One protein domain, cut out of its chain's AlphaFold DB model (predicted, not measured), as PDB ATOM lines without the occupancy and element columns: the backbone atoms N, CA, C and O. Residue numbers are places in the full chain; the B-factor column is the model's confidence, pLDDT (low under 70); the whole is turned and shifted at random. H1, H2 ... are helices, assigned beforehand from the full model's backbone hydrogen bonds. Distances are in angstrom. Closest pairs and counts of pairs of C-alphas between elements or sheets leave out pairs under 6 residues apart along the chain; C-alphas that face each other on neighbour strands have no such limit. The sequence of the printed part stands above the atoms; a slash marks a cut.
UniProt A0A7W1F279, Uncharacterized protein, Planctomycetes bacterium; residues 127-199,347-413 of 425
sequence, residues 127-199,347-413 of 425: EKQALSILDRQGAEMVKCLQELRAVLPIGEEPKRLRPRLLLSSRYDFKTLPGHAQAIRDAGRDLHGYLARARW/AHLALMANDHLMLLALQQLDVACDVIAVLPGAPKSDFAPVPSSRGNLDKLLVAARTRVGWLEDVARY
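What this domain is: This is residues 127 to 199 and 347 to 413 of the 425 residues of an uncharacterized protein of Planctomycetes bacterium (UniProt A0A7W1F279). Four long helices, H1, H3, H5 and H6, form a bundle, with H3 and H5 between H1 and H6, short H4 at one end, and tiny H2 on H1 and H3. H1 and H3 run one way, H5 and H6 the other. The printed part has 140 residues, six named helices, H1 to H6, and no named strand; it is all helix and compact, radius of gyration of the C-alphas 14.3 A, spanning 41 by 38 by 22 A.

Where its parts are: H1, residues 127 to 151, begins at C-alpha (159.267, 195.706, 158.710) and measures 35.7 A from first to last C-alpha. H2 is residues 158 to 161; H3, 176 to 199, 34.2 A; H4, 347 to 353; H5, 355 to 373, 26.1 A; H6, 393 to 410, 25.3 A, ending at C-alpha (162.111, 180.246, 159.917).

How they stand to each other: H3, the hub, touches H6, closest C-alphas Leu 194 and Leu 397, 5.5 A. H1 touches H5, Met 141 to Ala 361, 5.0 A between C-alphas, a shallow tilt of 20 degrees. H1 and H6 are apart. Every O i to N i+4 pair is within hydrogen-bond range in H1, H3, H4, H5 and H6; H2 is too short for one.

The domain as a whole: Residues 200 to 346 are not printed; C-alphas 199 and 347 are 12.9 A apart. Links H2 to H3 and H5 to H6 are long. Residues 164 to 168 have pLDDT under 70.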
ATOM      1  N   GLU A 127     160.229 196.304 157.784       87.19
ATOM      2  CA  GLU A 127     159.267 195.706 158.710       87.19
ATOM      3  C   GLU A 127     157.841 196.126 158.368       87.19
ATOM      4  O   GLU A 127     156.959 195.283 158.213       87.19
ATOM      5  N   LYS A 128     157.603 197.430 158.184       88.75
ATOM      6  CA  LYS A 128     156.268 197.944 157.856       88.75
ATOM      7  C   LYS A 128     155.780 197.432 156.500       88.75
ATOM      8  O   LYS A 128     154.605 197.082 156.359       88.75
ATOM      9  N   GLN A 129     156.663 197.398 155.501       92.12
ATOM     10  CA  GLN A 129     156.329 196.881 154.177       92.12
ATOM     11  C   GLN A 129     156.054 195.374 154.222       92.12
ATOM     12  O   GLN A 129     155.031 194.927 153.700       92.12
ATOM     13  N   ALA A 130     156.918 194.603 154.881       92.81
ATOM     14  CA  ALA A 130     156.763 193.166 155.046       92.81
ATOM     15  C   ALA A 130     155.463 192.843 155.788       92.81
ATOM     16  O   ALA A 130     154.656 192.080 155.268       92.81
ATOM     17  N   LEU A 131     155.179 193.500 156.918       93.38
ATOM     18  CA  LEU A 131     153.912 193.368 157.648       93.38
ATOM     19  C   LEU A 131     152.698 193.607 156.748       93.38
ATOM     20  O   LEU A 131     151.773 192.797 156.726       93.38
ATOM     21  N   SER A 132     152.710 194.686 155.960       94.06
ATOM     22  CA  SER A 132     151.606 194.994 155.046       94.06
ATOM     23  C   SER A 132     151.408 193.915 153.980       94.06
ATOM     24  O   SER A 132     150.266 193.617 153.623       94.06
ATOM     25  N   ILE A 133     152.492 193.353 153.439       95.94
ATOM     26  CA  ILE A 133     152.393 192.294 152.432       95.94
ATOM     27  C   ILE A 133     151.918 190.999 153.092       95.94
ATOM     28  O   ILE A 133     150.974 190.396 152.588       95.94
ATOM     29  N   LEU A 134     152.507 190.601 154.220       95.19
ATOM     30  CA  LEU A 134     152.155 189.373 154.934       95.19
ATOM     31  C   LEU A 134     150.711 189.392 155.453       95.19
ATOM     32  O   LEU A 134     150.035 188.370 155.364       95.19
ATOM     33  N   ASP A 135     150.193 190.529 155.934       94.25
ATOM     34  CA  ASP A 135     148.772 190.659 156.295       94.25
ATOM     35  C   ASP A 135     147.866 190.439 155.080       94.25
ATOM     36  O   ASP A 135     146.892 189.685 155.154       94.25
ATOM     37  N   ARG A 136     148.210 191.043 153.933       96.19
ATOM     38  CA  ARG A 136     147.456 190.862 152.687       96.19
ATOM     39  C   ARG A 136     147.492 189.408 152.215       96.19
ATOM     40  O   ARG A 136     146.430 188.845 151.963       96.19
ATOM     41  N   GLN A 137     148.674 188.795 152.130       96.19
ATOM     42  CA  GLN A 137     148.804 187.400 151.690       96.19
ATOM     43  C   GLN A 137     148.088 186.447 152.651       96.19
ATOM     44  O   GLN A 137     147.317 185.597 152.215       96.19
ATOM     45  N   GLY A 138     148.261 186.636 153.963       94.56
ATOM     46  CA  GLY A 138     147.567 185.851 154.981       94.56
ATOM     47  C   GLY A 138     146.045 185.976 154.878       94.56
ATOM     48  O   GLY A 138     145.331 184.981 154.986       94.56
ATOM     49  N   ALA A 139     145.527 187.175 154.597       94.44
ATOM     50  CA  ALA A 139     144.099 187.388 154.384       94.44
ATOM     51  C   ALA A 139     143.551 186.615 153.175       94.44
ATOM     52  O   ALA A 139     142.486 186.006 153.283       94.44
ATOM     53  N   GLU A 140     144.258 186.642 152.045       96.94
ATOM     54  CA  GLU A 140     143.856 185.917 150.833       96.94
ATOM     55  C   GLU A 140     143.987 184.396 151.010       96.94
ATOM     56  O   GLU A 140     143.089 183.654 150.607       96.94
ATOM     57  N   MET A 141     145.028 183.923 151.709       96.19
ATOM     58  CA  MET A 141     145.147 182.511 152.098       96.19
ATOM     59  C   MET A 141     143.953 182.059 152.940       96.19
ATOM     60  O   MET A 141     143.364 181.022 152.650       96.19
ATOM     61  N   VAL A 142     143.551 182.839 153.947       95.62
ATOM     62  CA  VAL A 142     142.405 182.500 154.808       95.62
ATOM     63  C   VAL A 142     141.105 182.391 154.011       95.62
ATOM     64  O   VAL A 142     140.308 181.501 154.301       95.62
ATOM     65  N   LYS A 143     140.883 183.241 152.998       96.75
ATOM     66  CA  LYS A 143     139.707 183.122 152.117       96.75
ATOM     67  C   LYS A 143     139.727 181.806 151.341       96.75
ATOM     68  O   LYS A 143     138.755 181.058 151.406       96.75
ATOM     69  N   CYS A 144     140.852 181.491 150.696       97.38
ATOM     70  CA  CYS A 144     141.014 180.241 149.949       97.38
ATOM     71  C   CYS A 144     140.817 179.016 150.856       97.38
ATOM     72  O   CYS A 144     140.099 178.086 150.501       97.38
ATOM     73  N   LEU A 145     141.405 179.030 152.057       97.50
ATOM     74  CA  LEU A 145     141.250 177.957 153.043       97.50
ATOM     75  C   LEU A 145     139.806 177.833 153.545       97.50
ATOM     76  O   LEU A 145     139.351 176.722 153.802       97.50
ATOM     77  N   GLN A 146     139.071 178.940 153.680       96.88
ATOM     78  CA  GLN A 146     137.658 178.909 154.062       96.88
ATOM     79  C   GLN A 146     136.801 178.238 152.984       96.88
ATOM     80  O   GLN A 146     135.925 177.442 153.317       96.88
ATOM     81  N   GLU A 147     137.061 178.543 151.714       97.38
ATOM     82  CA  GLU A 147     136.371 177.919 150.583       97.38
ATOM     83  C   GLU A 147     136.720 176.430 150.470       97.38
ATOM     84  O   GLU A 147     135.821 175.599 150.364       97.38
ATOM     85  N   LEU A 148     137.998 176.065 150.612       97.56
ATOM     86  CA  LEU A 148     138.435 174.666 150.653       97.56
ATOM     87  C   LEU A 148     137.800 173.894 151.819       97.56
ATOM     88  O   LEU A 148     137.333 172.770 151.634       97.56
ATOM     89  N   ARG A 149     137.708 174.510 153.003       97.00
ATOM     90  CA  ARG A 149     137.055 173.909 154.176       97.00
ATOM     91  C   ARG A 149     135.564 173.683 153.971       97.00
ATOM     92  O   ARG A 149     135.027 172.708 154.493       97.00
ATOM     93  N   ALA A 150     134.897 174.572 153.237       96.88
ATOM     94  CA  ALA A 150     133.492 174.396 152.885       96.88
ATOM     95  C   ALA A 150     133.273 173.185 151.960       96.88
ATOM     96  O   ALA A 150     132.190 172.607 151.985       96.88
ATOM     97  N   VAL A 151     134.292 172.789 151.189       96.88
ATOM     98  CA  VAL A 151     134.271 171.572 150.363       96.88
ATOM     99  C   VAL A 151     134.532 170.322 151.206       96.88
ATOM    100  O   VAL A 151     133.738 169.387 151.169       96.88
ATOM    101  N   LEU A 152     135.629 170.293 151.968       96.00
ATOM    102  CA  LEU A 152     135.982 169.162 152.833       96.00
ATOM    103  C   LEU A 152     136.669 169.678 154.107       96.00
ATOM    104  O   LEU A 152     137.729 170.284 154.005       96.00
ATOM    105  N   PRO A 153     136.135 169.463 155.321       95.19
ATOM    106  CA  PRO A 153     136.703 170.066 156.524       95.19
ATOM    107  C   PRO A 153     137.972 169.342 157.009       95.19
ATOM    108  O   PRO A 153     137.925 168.522 157.923       95.19
ATOM    109  N   ILE A 154     139.123 169.682 156.420       87.44
ATOM    110  CA  ILE A 154     140.449 169.177 156.801       87.44
ATOM    111  C   ILE A 154     141.102 170.213 157.724       87.44
ATOM    112  O   ILE A 154     141.774 171.138 157.274       87.44
ATOM    113  N   GLY A 155     140.853 170.094 159.029       80.56
ATOM    114  CA  GLY A 155     141.486 170.926 160.056       80.56
ATOM    115  C   GLY A 155     140.580 171.970 160.717       80.56
ATOM    116  O   GLY A 155     139.347 171.932 160.642       80.56
ATOM    117  N   GLU A 156     141.221 172.886 161.439       87.31
ATOM    118  CA  GLU A 156     140.559 173.907 162.252       87.31
ATOM    119  C   GLU A 156     139.953 175.035 161.388       87.31
ATOM    120  O   GLU A 156     140.320 175.239 160.232       87.31
ATOM    121  N   GLU A 157     139.030 175.819 161.954       89.81
ATOM    122  CA  GLU A 157     138.408 176.952 161.250       89.81
ATOM    123  C   GLU A 157     139.476 177.995 160.831       89.81
ATOM    124  O   GLU A 157     140.188 178.521 161.695       89.81
ATOM    125  N   PRO A 158     139.582 178.372 159.539       91.75
ATOM    126  CA  PRO A 158     140.587 179.321 159.045       91.75
ATOM    127  C   PRO A 158     140.530 180.693 159.717       91.75
ATOM    128  O   PRO A 158     141.549 181.363 159.851       91.75
ATOM    129  N   LYS A 159     139.365 181.098 160.240       87.00
ATOM    130  CA  LYS A 159     139.197 182.349 161.002       87.00
ATOM    131  C   LYS A 159     140.116 182.458 162.222       87.00
ATOM    132  O   LYS A 159     140.399 183.575 162.646       87.00
ATOM    133  N   ARG A 160     140.633 181.348 162.764       88.88
ATOM    134  CA  ARG A 160     141.643 181.370 163.842       88.88
ATOM    135  C   ARG A 160     142.954 182.047 163.423       88.88
ATOM    136  O   ARG A 160     143.665 182.587 164.265       88.88
ATOM    137  N   LEU A 161     143.253 182.026 162.124       87.81
ATOM    138  CA  LEU A 161     144.436 182.629 161.519       87.81
ATOM    139  C   LEU A 161     144.263 184.137 161.308       87.81
ATOM    140  O   LEU A 161     145.222 184.794 160.934       87.81
ATOM    141  N   ARG A 162     143.056 184.689 161.525       81.00
ATOM    142  CA  ARG A 162     142.780 186.135 161.492       81.00
ATOM    143  C   ARG A 162     141.434 186.472 162.170       81.00
ATOM    144  O   ARG A 162     140.454 186.772 161.477       81.00
ATOM    145  N   PRO A 163     141.332 186.397 163.509       73.31
ATOM    146  CA  PRO A 163     140.077 186.656 164.211       73.31
ATOM    147  C   PRO A 163     139.678 188.129 164.066       73.31
ATOM    148  O   PRO A 163     140.501 189.023 164.246       73.31
ATOM    149  N   ARG A 164     138.412 188.391 163.713       65.31
ATOM    150  CA  ARG A 164     137.960 189.757 163.404       65.31
ATOM    151  C   ARG A 164     137.536 190.579 164.618       65.31
ATOM    152  O   ARG A 164     137.670 191.784 164.518       65.31
ATOM    153  N   LEU A 165     137.083 189.992 165.732       54.81
ATOM    154  CA  LEU A 165     136.641 190.710 166.942       54.81
ATOM    155  C   LEU A 165     136.620 189.754 168.163       54.81
ATOM    156  O   LEU A 165     136.202 188.607 168.032       54.81
ATOM    157  N   LEU A 166     137.031 190.248 169.340       51.41
ATOM    158  CA  LEU A 166     136.801 189.705 170.702       51.41
ATOM    159  C   LEU A 166     137.441 188.367 171.127       51.41
ATOM    160  O   LEU A 166     137.385 188.043 172.311       51.41
ATOM    161  N   LEU A 167     138.095 187.620 170.240       57.19
ATOM    162  CA  LEU A 167     138.884 186.444 170.627       57.19
ATOM    163  C   LEU A 167     140.372 186.787 170.582       57.19
ATOM    164  O   LEU A 167     140.857 187.299 169.572       57.19
ATOM    165  N   SER A 168     141.097 186.514 171.670       62.97
ATOM    166  CA  SER A 168     142.557 186.626 171.703       62.97
ATOM    167  C   SER A 168     143.139 185.749 170.597       62.97
ATOM    168  O   SER A 168     142.979 184.526 170.627       62.97
ATOM    169  N   SER A 169     143.779 186.359 169.598       77.50
ATOM    170  CA  SER A 169     144.531 185.583 168.619       77.50
ATOM    171  C   SER A 169     145.744 184.958 169.298       77.50
ATOM    172  O   SER A 169     146.371 185.592 170.145       77.50
ATOM    173  N   ARG A 170     146.105 183.737 168.891       84.44
ATOM    174  CA  ARG A 170     147.377 183.125 169.295       84.44
ATOM    175  C   ARG A 170     148.596 183.809 168.664       84.44
ATOM    176  O   ARG A 170     149.714 183.502 169.053       84.44
ATOM    177  N   TYR A 171     148.375 184.703 167.698       88.94
ATOM    178  CA  TYR A 171     149.422 185.420 166.981       88.94
ATOM    179  C   TYR A 171     149.370 186.915 167.276       88.94
ATOM    180  O   TYR A 171     148.294 187.519 167.302       88.94
ATOM    181  N   ASP A 172     150.543 187.526 167.414       88.62
ATOM    182  CA  ASP A 172     150.669 188.978 167.477       88.62
ATOM    183  C   ASP A 172     150.837 189.577 166.071       88.62
ATOM    184  O   ASP A 172     151.953 189.771 165.585       88.62
ATOM    185  N   PHE A 173     149.713 189.896 165.423       88.00
ATOM    186  CA  PHE A 173     149.668 190.535 164.097       88.00
ATOM    187  C   PHE A 173     150.207 191.974 164.065       88.00
ATOM    188  O   PHE A 173     150.136 192.642 163.039       88.00
ATOM    189  N   LYS A 174     150.739 192.500 165.171       87.44
ATOM    190  CA  LYS A 174     151.515 193.747 165.134       87.44
ATOM    191  C   LYS A 174     152.984 193.501 164.797       87.44
ATOM    192  O   LYS A 174     153.706 194.461 164.562       87.44
ATOM    193  N   THR A 175     153.419 192.242 164.790       89.12
ATOM    194  CA  THR A 175     154.828 191.856 164.691       89.12
ATOM    195  C   THR A 175     155.062 190.905 163.525       89.12
ATOM    196  O   THR A 175     154.210 190.080 163.178       89.12
ATOM    197  N   LEU A 176     156.246 190.999 162.921       89.88
ATOM    198  CA  LEU A 176     156.642 190.116 161.830       89.88
ATOM    199  C   LEU A 176     156.668 188.625 162.236       89.88
ATOM    200  O   LEU A 176     156.113 187.819 161.483       89.88
ATOM    201  N   PRO A 177     157.179 188.240 163.430       90.31
ATOM    202  CA  PRO A 177     157.045 186.876 163.944       90.31
ATOM    203  C   PRO A 177     155.603 186.368 163.991       90.31
ATOM    204  O   PRO A 177     155.344 185.231 163.599       90.31
ATOM    205  N   GLY A 178     154.657 187.189 164.461       91.25
ATOM    206  CA  GLY A 178     153.257 186.778 164.571       91.25
ATOM    207  C   GLY A 178     152.631 186.499 163.206       91.25
ATOM    208  O   GLY A 178     151.966 185.476 163.029       91.25
ATOM    209  N   HIS A 179     152.919 187.339 162.208       93.00
ATOM    210  CA  HIS A 179     152.516 187.083 160.824       93.00
ATOM    211  C   HIS A 179     153.175 185.830 160.237       93.00
ATOM    212  O   HIS A 179     152.481 185.005 159.641       93.00
ATOM    213  N   ALA A 180     154.484 185.649 160.430       92.62
ATOM    214  CA  ALA A 180     155.210 184.481 159.934       92.62
ATOM    215  C   ALA A 180     154.654 183.169 160.518       92.62
ATOM    216  O   ALA A 180     154.443 182.203 159.784       92.62
ATOM    217  N   GLN A 181     154.329 183.144 161.816       93.19
ATOM    218  CA  GLN A 181     153.691 181.994 162.467       93.19
ATOM    219  C   GLN A 181     152.289 181.710 161.915       93.19
ATOM    220  O   GLN A 181     151.957 180.553 161.655       93.19
ATOM    221  N   ALA A 182     151.476 182.750 161.704       93.94
ATOM    222  CA  ALA A 182     150.145 182.593 161.126       93.94
ATOM    223  C   ALA A 182     150.205 182.043 159.694       93.94
ATOM    224  O   ALA A 182     149.429 181.154 159.347       93.94
ATOM    225  N   ILE A 183     151.153 182.520 158.882       96.19
ATOM    226  CA  ILE A 183     151.374 182.049 157.508       96.19
ATOM    227  C   ILE A 183     151.905 180.618 157.487       96.19
ATOM    228  O   ILE A 183     151.441 179.820 156.676       96.19
ATOM    229  N   ARG A 184     152.821 180.253 158.393       95.81
ATOM    230  CA  ARG A 184     153.277 178.864 158.551       95.81
ATOM    231  C   ARG A 184     152.097 177.932 158.799       95.81
ATOM    232  O   ARG A 184     151.959 176.918 158.120       95.81
ATOM    233  N   ASP A 185     151.232 178.283 159.742       95.81
ATOM    234  CA  ASP A 185     150.086 177.448 160.089       95.81
ATOM    235  C   ASP A 185     149.020 177.440 158.975       95.81
ATOM    236  O   ASP A 185     148.441 176.391 158.701       95.81
ATOM    237  N   ALA A 186     148.833 178.548 158.249       96.44
ATOM    238  CA  ALA A 186     148.034 178.574 157.019       96.44
ATOM    239  C   ALA A 186     148.624 177.661 155.926       96.44
ATOM    240  O   ALA A 186     147.895 176.969 155.214       96.44
ATOM    241  N   GLY A 187     149.952 177.636 155.798       97.44
ATOM    242  CA  GLY A 187     150.674 176.753 154.891       97.44
ATOM    243  C   GLY A 187     150.499 175.279 155.257       97.44
ATOM    244  O   GLY A 187     150.293 174.457 154.365       97.44
ATOM    245  N   ARG A 188     150.512 174.933 156.553       97.38
ATOM    246  CA  ARG A 188     150.212 173.571 157.034       97.38
ATOM    247  C   ARG A 188     148.806 173.131 156.641       97.38
ATOM    248  O   ARG A 188     148.653 172.023 156.128       97.38
ATOM    249  N   ASP A 189     147.812 173.998 156.831       97.44
ATOM    250  CA  ASP A 189     146.436 173.720 156.407       97.44
ATOM    251  C   ASP A 189     146.384 173.465 154.896       97.44
ATOM    252  O   ASP A 189     145.873 172.434 154.457       97.44
ATOM    253  N   LEU A 190     146.979 174.358 154.095       97.94
ATOM    254  CA  LEU A 190     147.051 174.216 152.638       97.94
ATOM    255  C   LEU A 190     147.712 172.896 152.218       97.94
ATOM    256  O   LEU A 190     147.210 172.205 151.332       97.94
ATOM    257  N   HIS A 191     148.823 172.529 152.858       97.75
ATOM    258  CA  HIS A 191     149.496 171.258 152.614       97.75
ATOM    259  C   HIS A 191     148.583 170.064 152.932       97.75
ATOM    260  O   HIS A 191     148.568 169.101 152.170       97.75
ATOM    261  N   GLY A 192     147.779 170.135 153.999       97.50
ATOM    262  CA  GLY A 192     146.768 169.122 154.322       97.50
ATOM    263  C   GLY A 192     145.725 168.945 153.213       97.50
ATOM    264  O   GLY A 192     145.463 167.817 152.788       97.50
ATOM    265  N   TYR A 193     145.191 170.048 152.677       98.19
ATOM    266  CA  TYR A 193     144.268 170.011 151.535       98.19
ATOM    267  C   TYR A 193     144.908 169.414 150.280       98.19
ATOM    268  O   TYR A 193     144.310 168.547 149.641       98.19
ATOM    269  N   LEU A 194     146.131 169.832 149.948       97.56
ATOM    270  CA  LEU A 194     146.871 169.313 148.794       97.56
ATOM    271  C   LEU A 194     147.180 167.822 148.930       97.56
ATOM    272  O   LEU A 194     146.987 167.068 147.976       97.56
ATOM    273  N   ALA A 195     147.610 167.382 150.113       96.69
ATOM    274  CA  ALA A 195     147.883 165.977 150.390       96.69
ATOM    275  C   ALA A 195     146.613 165.132 150.235       96.69
ATOM    276  O   ALA A 195     146.646 164.081 149.594       96.69
ATOM    277  N   ARG A 196     145.468 165.612 150.741       97.56
ATOM    278  CA  ARG A 196     144.198 164.887 150.617       97.56
ATOM    279  C   ARG A 196     143.661 164.861 149.191       97.56
ATOM    280  O   ARG A 196     143.195 163.816 148.743       97.56
ATOM    281  N   ALA A 197     143.755 165.970 148.461       97.50
ATOM    282  CA  ALA A 197     143.381 166.017 147.051       97.50
ATOM    283  C   ALA A 197     144.247 165.064 146.217       97.50
ATOM    284  O   ALA A 197     143.735 164.328 145.371       97.50
ATOM    285  N   ARG A 198     145.557 165.023 146.492       96.81
ATOM    286  CA  ARG A 198     146.473 164.109 145.812       96.81
ATOM    287  C   ARG A 198     146.208 162.647 146.165       96.81
ATOM    288  O   ARG A 198     146.260 161.793 145.278       96.81
ATOM    289  N   TRP A 199     145.893 162.357 147.425       97.38
ATOM    290  CA  TRP A 199     145.453 161.031 147.852       97.38
ATOM    291  C   TRP A 199     144.198 160.592 147.086       97.38
ATOM    292  O   TRP A 199     144.194 159.513 146.497       97.38
ATOM    293  N   ALA A 347     132.685 164.950 148.151       96.31
ATOM    294  CA  ALA A 347     133.546 165.971 148.742       96.31
ATOM    295  C   ALA A 347     135.001 165.824 148.274       96.31
ATOM    296  O   ALA A 347     135.651 166.823 147.961       96.31
ATOM    297  N   HIS A 348     135.514 164.597 148.141       97.25
ATOM    298  CA  HIS A 348     136.849 164.346 147.587       97.25
ATOM    299  C   HIS A 348     136.930 164.704 146.100       97.25
ATOM    300  O   HIS A 348     137.910 165.314 145.663       97.25
ATOM    301  N   LEU A 349     135.896 164.363 145.322       96.94
ATOM    302  CA  LEU A 349     135.811 164.732 143.907       96.94
ATOM    303  C   LEU A 349     135.737 166.255 143.732       96.94
ATOM    304  O   LEU A 349     136.453 166.821 142.903       96.94
ATOM    305  N   ALA A 350     134.923 166.927 144.549       97.31
ATOM    306  CA  ALA A 350     134.827 168.379 144.574       97.31
ATOM    307  C   ALA A 350     136.151 169.021 145.001       97.31
ATOM    308  O   ALA A 350     136.572 170.004 144.393       97.31
ATOM    309  N   LEU A 351     136.852 168.461 145.991       97.19
ATOM    310  CA  LEU A 351     138.147 168.978 146.429       97.19
ATOM    311  C   LEU A 351     139.178 168.930 145.294       97.19
ATOM    312  O   LEU A 351     139.852 169.927 145.040       97.19
ATOM    313  N   MET A 352     139.258 167.808 144.572       96.50
ATOM    314  CA  MET A 352     140.120 167.675 143.392       96.50
ATOM    315  C   MET A 352     139.760 168.673 142.282       96.50
ATOM    316  O   MET A 352     140.653 169.210 141.631       96.50
ATOM    317  N   ALA A 353     138.469 168.941 142.063       96.12
ATOM    318  CA  ALA A 353     138.007 169.915 141.070       96.12
ATOM    319  C   ALA A 353     138.306 171.378 141.464       96.12
ATOM    320  O   ALA A 353     138.334 172.265 140.608       96.12
ATOM    321  N   ASN A 354     138.554 171.635 142.751       95.88
ATOM    322  CA  ASN A 354     138.906 172.942 143.302       95.88
ATOM    323  C   ASN A 354     140.429 173.144 143.458       95.88
ATOM    324  O   ASN A 354     140.876 173.954 144.271       95.88
ATOM    325  N   ASP A 355     141.242 172.464 142.642       95.69
ATOM    326  CA  ASP A 355     142.708 172.610 142.614       95.69
ATOM    327  C   ASP A 355     143.180 174.062 142.402       95.69
ATOM    328  O   ASP A 355     144.234 174.472 142.887       95.69
ATOM    329  N   HIS A 356     142.368 174.874 141.729       96.31
ATOM    330  CA  HIS A 356     142.619 176.291 141.525       96.31
ATOM    331  C   HIS A 356     142.670 177.096 142.826       96.31
ATOM    332  O   HIS A 356     143.490 178.004 142.920       96.31
ATOM    333  N   LEU A 357     141.856 176.758 143.834       97.00
ATOM    334  CA  LEU A 357     141.911 177.403 145.149       97.00
ATOM    335  C   LEU A 357     143.219 177.060 145.868       97.00
ATOM    336  O   LEU A 357     143.815 177.917 146.517       97.00
ATOM    337  N   MET A 358     143.705 175.827 145.703       97.56
ATOM    338  CA  MET A 358     144.994 175.401 146.255       97.56
ATOM    339  C   MET A 358     146.160 176.100 145.552       97.56
ATOM    340  O   MET A 358     147.091 176.546 146.215       97.56
ATOM    341  N   LEU A 359     146.098 176.239 144.222       97.88
ATOM    342  CA  LEU A 359     147.080 177.002 143.450       97.88
ATOM    343  C   LEU A 359     147.097 178.476 143.876       97.88
ATOM    344  O   LEU A 359     148.172 179.020 144.111       97.88
ATOM    345  N   LEU A 360     145.929 179.111 144.020       97.56
ATOM    346  CA  LEU A 360     145.828 180.503 144.471       97.56
ATOM    347  C   LEU A 360     146.423 180.684 145.868       97.56
ATOM    348  O   LEU A 360     147.258 181.568 146.062       97.56
ATOM    349  N   ALA A 361     146.059 179.827 146.827       97.69
ATOM    350  CA  ALA A 361     146.623 179.857 148.174       97.69
ATOM    351  C   ALA A 361     148.141 179.622 148.179       97.69
ATOM    352  O   ALA A 361     148.859 180.300 148.913       97.69
ATOM    353  N   LEU A 362     148.642 178.710 147.339       98.25
ATOM    354  CA  LEU A 362     150.072 178.454 147.191       98.25
ATOM    355  C   LEU A 362     150.810 179.670 146.625       98.25
ATOM    356  O   LEU A 362     151.898 179.972 147.095       98.25
ATOM    357  N   GLN A 363     150.221 180.395 145.672       97.62
ATOM    358  CA  GLN A 363     150.788 181.648 145.163       97.62
ATOM    359  C   GLN A 363     150.861 182.726 146.253       97.62
ATOM    360  O   GLN A 363     151.851 183.447 146.329       97.62
ATOM    361  N   GLN A 364     149.855 182.823 147.134       97.88
ATOM    362  CA  GLN A 364     149.925 183.756 148.267       97.88
ATOM    363  C   GLN A 364     151.020 183.340 149.264       97.88
ATOM    364  O   GLN A 364     151.771 184.185 149.752       97.88
ATOM    365  N   LEU A 365     151.128 182.034 149.540       98.25
ATOM    366  CA  LEU A 365     152.171 181.467 150.396       98.25
ATOM    367  C   LEU A 365     153.570 181.713 149.823       98.25
ATOM    368  O   LEU A 365     154.481 182.032 150.576       98.25
ATOM    369  N   ASP A 366     153.731 181.579 148.508       98.25
ATOM    370  CA  ASP A 366     154.983 181.819 147.788       98.25
ATOM    371  C   ASP A 366     155.459 183.258 147.965       98.25
ATOM    372  O   ASP A 366     156.545 183.489 148.486       98.25
ATOM    373  N   VAL A 367     154.581 184.228 147.688       98.00
ATOM    374  CA  VAL A 367     154.884 185.652 147.891       98.00
ATOM    375  C   VAL A 367     155.222 185.945 149.355       98.00
ATOM    376  O   VAL A 367     156.116 186.740 149.640       98.00
ATOM    377  N   ALA A 368     154.522 185.320 150.303       97.62
ATOM    378  CA  ALA A 368     154.829 185.481 151.718       97.62
ATOM    379  C   ALA A 368     156.204 184.902 152.095       97.62
ATOM    380  O   ALA A 368     156.928 185.514 152.882       97.62
ATOM    381  N   CYS A 369     156.577 183.755 151.523       97.94
ATOM    382  CA  CYS A 369     157.896 183.158 151.717       97.94
ATOM    383  C   CYS A 369     158.993 184.037 151.114       97.94
ATOM    384  O   CYS A 369     159.980 184.290 151.797       97.94
ATOM    385  N   ASP A 370     158.798 184.565 149.905       97.31
ATOM    386  CA  ASP A 370     159.749 185.467 149.247       97.31
ATOM    387  C   ASP A 370     160.011 186.724 150.080       97.31
ATOM    388  O   ASP A 370     161.161 187.106 150.276       97.31
ATOM    389  N   VAL A 371     158.960 187.332 150.642       96.44
ATOM    390  CA  VAL A 371     159.087 188.508 151.522       96.44
ATOM    391  C   VAL A 371     159.950 188.215 152.745       96.44
ATOM    392  O   VAL A 371     160.728 189.070 153.153       96.44
ATOM    393  N   ILE A 372     159.821 187.028 153.341       95.38
ATOM    394  CA  ILE A 372     160.634 186.650 154.502       95.38
ATOM    395  C   ILE A 372     162.051 186.256 154.062       95.38
ATOM    396  O   ILE A 372     163.013 186.585 154.749       95.38
ATOM    397  N   ALA A 373     162.197 185.579 152.921       95.38
ATOM    398  CA  ALA A 373     163.468 185.046 152.437       95.38
ATOM    399  C   ALA A 373     164.465 186.140 152.038       95.38
ATOM    400  O   ALA A 373     165.672 185.914 152.095       95.38
ATOM    401  N   VAL A 374     163.978 187.325 151.656       93.94
ATOM    402  CA  VAL A 374     164.836 188.481 151.350       93.94
ATOM    403  C   VAL A 374     165.304 189.243 152.593       93.94
ATOM    404  O   VAL A 374     166.132 190.146 152.467       93.94
ATOM    405  N   LEU A 375     164.799 188.914 153.787       91.06
ATOM    406  CA  LEU A 375     165.218 189.586 155.016       91.06
ATOM    407  C   LEU A 375     166.640 189.161 155.411       91.06
ATOM    408  O   LEU A 375     166.970 187.971 155.352       91.06
ATOM    409  N   PRO A 376     167.487 190.098 155.872       87.62
ATOM    410  CA  PRO A 376     168.821 189.771 156.357       87.62
ATOM    411  C   PRO A 376     168.793 188.706 157.462       87.62
ATOM    412  O   PRO A 376     168.085 188.845 158.456       87.62
ATOM    413  N   GLY A 377     169.584 187.646 157.295       84.38
ATOM    414  CA  GLY A 377     169.666 186.541 158.259       84.38
ATOM    415  C   GLY A 377     168.597 185.454 158.096       84.38
ATOM    416  O   GLY A 377     168.631 184.466 158.830       84.38
ATOM    417  N   ALA A 378     167.680 185.578 157.127       88.62
ATOM    418  CA  ALA A 378     166.750 184.502 156.798       88.62
ATOM    419  C   ALA A 378     167.495 183.242 156.299       88.62
ATOM    420  O   ALA A 378     168.497 183.354 155.583       88.62
ATOM    421  N   PRO A 379     167.025 182.029 156.657       88.62
ATOM    422  CA  PRO A 379     167.609 180.790 156.154       88.62
ATOM    423  C   PRO A 379     167.495 180.719 154.632       88.62
ATOM    424  O   PRO A 379     166.478 181.108 154.053       88.62
ATOM    425  N   LYS A 380     168.518 180.152 153.981       89.50
ATOM    426  CA  LYS A 380     168.510 179.941 152.532       89.50
ATOM    427  C   LYS A 380     167.273 179.136 152.123       89.50
ATOM    428  O   LYS A 380     167.019 178.063 152.668       89.50
ATOM    429  N   SER A 381     166.525 179.645 151.152       90.75
ATOM    430  CA  SER A 381     165.398 178.941 150.554       90.75
ATOM    431  C   SER A 381     165.834 178.135 149.328       90.75
ATOM    432  O   SER A 381     166.700 178.548 148.556       90.75
ATOM    433  N   ASP A 382     165.220 176.966 149.160       92.50
ATOM    434  CA  ASP A 382     165.300 176.132 147.955       92.50
ATOM    435  C   ASP A 382     163.885 175.651 147.615       92.50
ATOM    436  O   ASP A 382     163.465 174.529 147.911       92.50
ATOM    437  N   PHE A 383     163.068 176.590 147.133       95.69
ATOM    438  CA  PHE A 383     161.660 176.331 146.876       95.69
ATOM    439  C   PHE A 383     161.478 175.598 145.554       95.69
ATOM    440  O   PHE A 383     161.922 176.053 144.500       95.69
ATOM    441  N   ALA A 384     160.706 174.510 145.583       95.56
ATOM    442  CA  ALA A 384     160.211 173.932 144.344       95.56
ATOM    443  C   ALA A 384     159.327 174.966 143.612       95.56
ATOM    444  O   ALA A 384     158.562 175.687 144.268       95.56
ATOM    445  N   PRO A 385     159.402 175.059 142.275       95.00
ATOM    446  CA  PRO A 385     158.689 176.084 141.521       95.00
ATOM    447  C   PRO A 385     157.171 175.927 141.661       95.00
ATOM    448  O   PRO A 385     156.646 174.813 141.575       95.00
ATOM    449  N   VAL A 386     156.457 177.045 141.832       94.69
ATOM    450  CA  VAL A 386     154.989 177.044 141.776       94.69
ATOM    451  C   VAL A 386     154.551 176.739 140.336       94.69
ATOM    452  O   VAL A 386     155.020 177.394 139.403       94.69
ATOM    453  N   PRO A 387     153.662 175.757 140.112       92.00
ATOM    454  CA  PRO A 387     153.103 175.488 138.791       92.00
ATOM    455  C   PRO A 387     152.419 176.718 138.188       92.00
ATOM    456  O   PRO A 387     151.646 177.399 138.855       92.00
ATOM    457  N   SER A 388     152.642 176.965 136.896       85.81
ATOM    458  CA  SER A 388     151.983 178.054 136.161       85.81
ATOM    459  C   SER A 388     150.538 177.737 135.757       85.81
ATOM    460  O   SER A 388     149.810 178.630 135.326       85.81
ATOM    461  N   SER A 389     150.107 176.479 135.877       86.69
ATOM    462  CA  SER A 389     148.783 176.018 135.460       86.69
ATOM    463  C   SER A 389     148.180 174.992 136.425       86.69
ATOM    464  O   SER A 389     148.871 174.378 137.241       86.69
ATOM    465  N   ARG A 390     146.856 174.829 136.314       86.88
ATOM    466  CA  ARG A 390     146.042 173.847 137.049       86.88
ATOM    467  C   ARG A 390     146.348 172.408 136.607       86.88
ATOM    468  O   ARG A 390     146.962 172.185 135.564       86.88
ATOM    469  N   GLY A 391     145.866 171.432 137.375       84.75
ATOM    470  CA  GLY A 391     145.853 170.015 137.007       84.75
ATOM    471  C   GLY A 391     147.097 169.216 137.392       84.75
ATOM    472  O   GLY A 391     147.219 168.063 136.983       84.75
ATOM    473  N   ASN A 392     148.027 169.786 138.166       89.88
ATOM    474  CA  ASN A 392     149.229 169.081 138.622       89.88
ATOM    475  C   ASN A 392     149.358 169.098 140.154       89.88
ATOM    476  O   ASN A 392     150.168 169.837 140.716       89.88
ATOM    477  N   LEU A 393     148.543 168.272 140.820       94.38
ATOM    478  CA  LEU A 393     148.526 168.153 142.282       94.38
ATOM    479  C   LEU A 393     149.871 167.682 142.855       94.38
ATOM    480  O   LEU A 393     150.235 168.129 143.936       94.38
ATOM    481  N   ASP A 394     150.640 166.864 142.126       93.56
ATOM    482  CA  ASP A 394     151.991 166.447 142.534       93.56
ATOM    483  C   ASP A 394     152.923 167.651 142.707       93.56
ATOM    484  O   ASP A 394     153.519 167.850 143.767       93.56
ATOM    485  N   LYS A 395     153.015 168.507 141.683       94.50
ATOM    486  CA  LYS A 395     153.867 169.701 141.756       94.50
ATOM    487  C   LYS A 395     153.357 170.704 142.787       94.50
ATOM    488  O   LYS A 395     154.173 171.313 143.474       94.50
ATOM    489  N   LEU A 396     152.036 170.867 142.917       96.25
ATOM    490  CA  LEU A 396     151.454 171.734 143.946       96.25
ATOM    491  C   LEU A 396     151.807 171.242 145.356       96.25
ATOM    492  O   LEU A 396     152.223 172.041 146.193       96.25
ATOM    493  N   LEU A 397     151.703 169.934 145.609       96.38
ATOM    494  CA  LEU A 397     152.031 169.328 146.897       96.38
ATOM    495  C   LEU A 397     153.517 169.498 147.242       96.38
ATOM    496  O   LEU A 397     153.839 169.916 148.353       96.38
ATOM    497  N   VAL A 398     154.425 169.243 146.295       95.88
ATOM    498  CA  VAL A 398     155.874 169.445 146.494       95.88
ATOM    499  C   VAL A 398     156.203 170.923 146.752       95.88
ATOM    500  O   VAL A 398     156.972 171.244 147.665       95.88
ATOM    501  N   ALA A 399     155.594 171.838 145.998       97.00
ATOM    502  CA  ALA A 399     155.765 173.276 146.187       97.00
ATOM    503  C   ALA A 399     155.252 173.749 147.560       97.00
ATOM    504  O   ALA A 399     155.943 174.507 148.245       97.00
ATOM    505  N   ALA A 400     154.096 173.262 148.016       97.62
ATOM    506  CA  ALA A 400     153.606 173.558 149.359       97.62
ATOM    507  C   ALA A 400     154.521 172.966 150.440       97.62
ATOM    508  O   ALA A 400     154.893 173.667 151.377       97.62
ATOM    509  N   ARG A 401     154.948 171.703 150.294       97.19
ATOM    510  CA  ARG A 401     155.809 171.010 151.265       97.19
ATOM    511  C   ARG A 401     157.139 171.730 151.485       97.19
ATOM    512  O   ARG A 401     157.559 171.872 152.630       97.19
ATOM    513  N   THR A 402     157.790 172.188 150.416       97.12
ATOM    514  CA  THR A 402     159.071 172.917 150.509       97.12
ATOM    515  C   THR A 402     158.919 174.259 151.230       97.12
ATOM    516  O   THR A 402     159.713 174.563 152.116       97.12
ATOM    517  N   ARG A 403     157.853 175.019 150.945       98.00
ATOM    518  CA  ARG A 403     157.549 176.297 151.621       98.00
ATOM    519  C   ARG A 403     157.181 176.113 153.086       98.00
ATOM    520  O   ARG A 403     157.724 176.800 153.942       98.00
ATOM    521  N   VAL A 404     156.301 175.159 153.388       97.06
ATOM    522  CA  VAL A 404     155.917 174.843 154.773       97.06
ATOM    523  C   VAL A 404     157.134 174.387 155.566       97.06
ATOM    524  O   VAL A 404     157.376 174.924 156.639       97.06
ATOM    525  N   GLY A 405     157.936 173.466 155.024       94.44
ATOM    526  CA  GLY A 405     159.159 172.992 155.672       94.44
ATOM    527  C   GLY A 405     160.165 174.113 155.945       94.44
ATOM    528  O   GLY A 405     160.753 174.153 157.020       94.44
ATOM    529  N   TRP A 406     160.320 175.059 155.020       96.25
ATOM    530  CA  TRP A 406     161.164 176.231 155.240       96.25
ATOM    531  C   TRP A 406     160.578 177.193 156.285       96.25
ATOM    532  O   TRP A 406     161.308 177.669 157.148       96.25
ATOM    533  N   LEU A 407     159.259 177.421 156.297       96.06
ATOM    534  CA  LEU A 407     158.600 178.230 157.330       96.06
ATOM    535  C   LEU A 407     158.680 177.595 158.730       96.06
ATOM    536  O   LEU A 407     158.699 178.318 159.727       96.06
ATOM    537  N   GLU A 408     158.753 176.261 158.834       91.56
ATOM    538  CA  GLU A 408     159.093 175.586 160.097       91.56
ATOM    539  C   GLU A 408     160.489 175.954 160.588       91.56
ATOM    540  O   GLU A 408     160.693 176.110 161.793       91.56
ATOM    541  N   ASP A 409     161.447 176.070 159.671       87.19
ATOM    542  CA  ASP A 409     162.813 176.444 160.013       87.19
ATOM    543  C   ASP A 409     162.893 177.924 160.393       87.19
ATOM    544  O   ASP A 409     163.398 178.241 161.469       87.19
ATOM    545  N   VAL A 410     162.274 178.813 159.606       89.81
ATOM    546  CA  VAL A 410     162.111 180.246 159.917       89.81
ATOM    547  C   VAL A 410     161.481 180.459 161.292       89.81
ATOM    548  O   VAL A 410     161.915 181.333 162.033       89.81
ATOM    549  N   ALA A 411     160.495 179.649 161.687       85.75
ATOM    550  CA  ALA A 411     159.855 179.776 162.999       85.75
ATOM    551  C   ALA A 411     160.806 179.524 164.186       85.75
ATOM    552  O   ALA A 411     160.446 179.820 165.327       85.75
ATOM    553  N   ARG A 412     162.005 178.982 163.937       82.75
ATOM    554  CA  ARG A 412     163.077 178.810 164.931       82.75
ATOM    555  C   ARG A 412     163.986 180.041 165.032       82.75
ATOM    556  O   ARG A 412     164.829 180.077 165.927       82.75
ATOM    557  N   TYR A 413     163.839 181.014 164.131       85.12
ATOM    558  CA  TYR A 413     164.604 182.255 164.127       85.12
ATOM    559  C   TYR A 413     163.944 183.302 165.032       85.12
ATOM    560  O   TYR A 413     162.719 183.420 165.106       85.12
TER     561      TYR A 413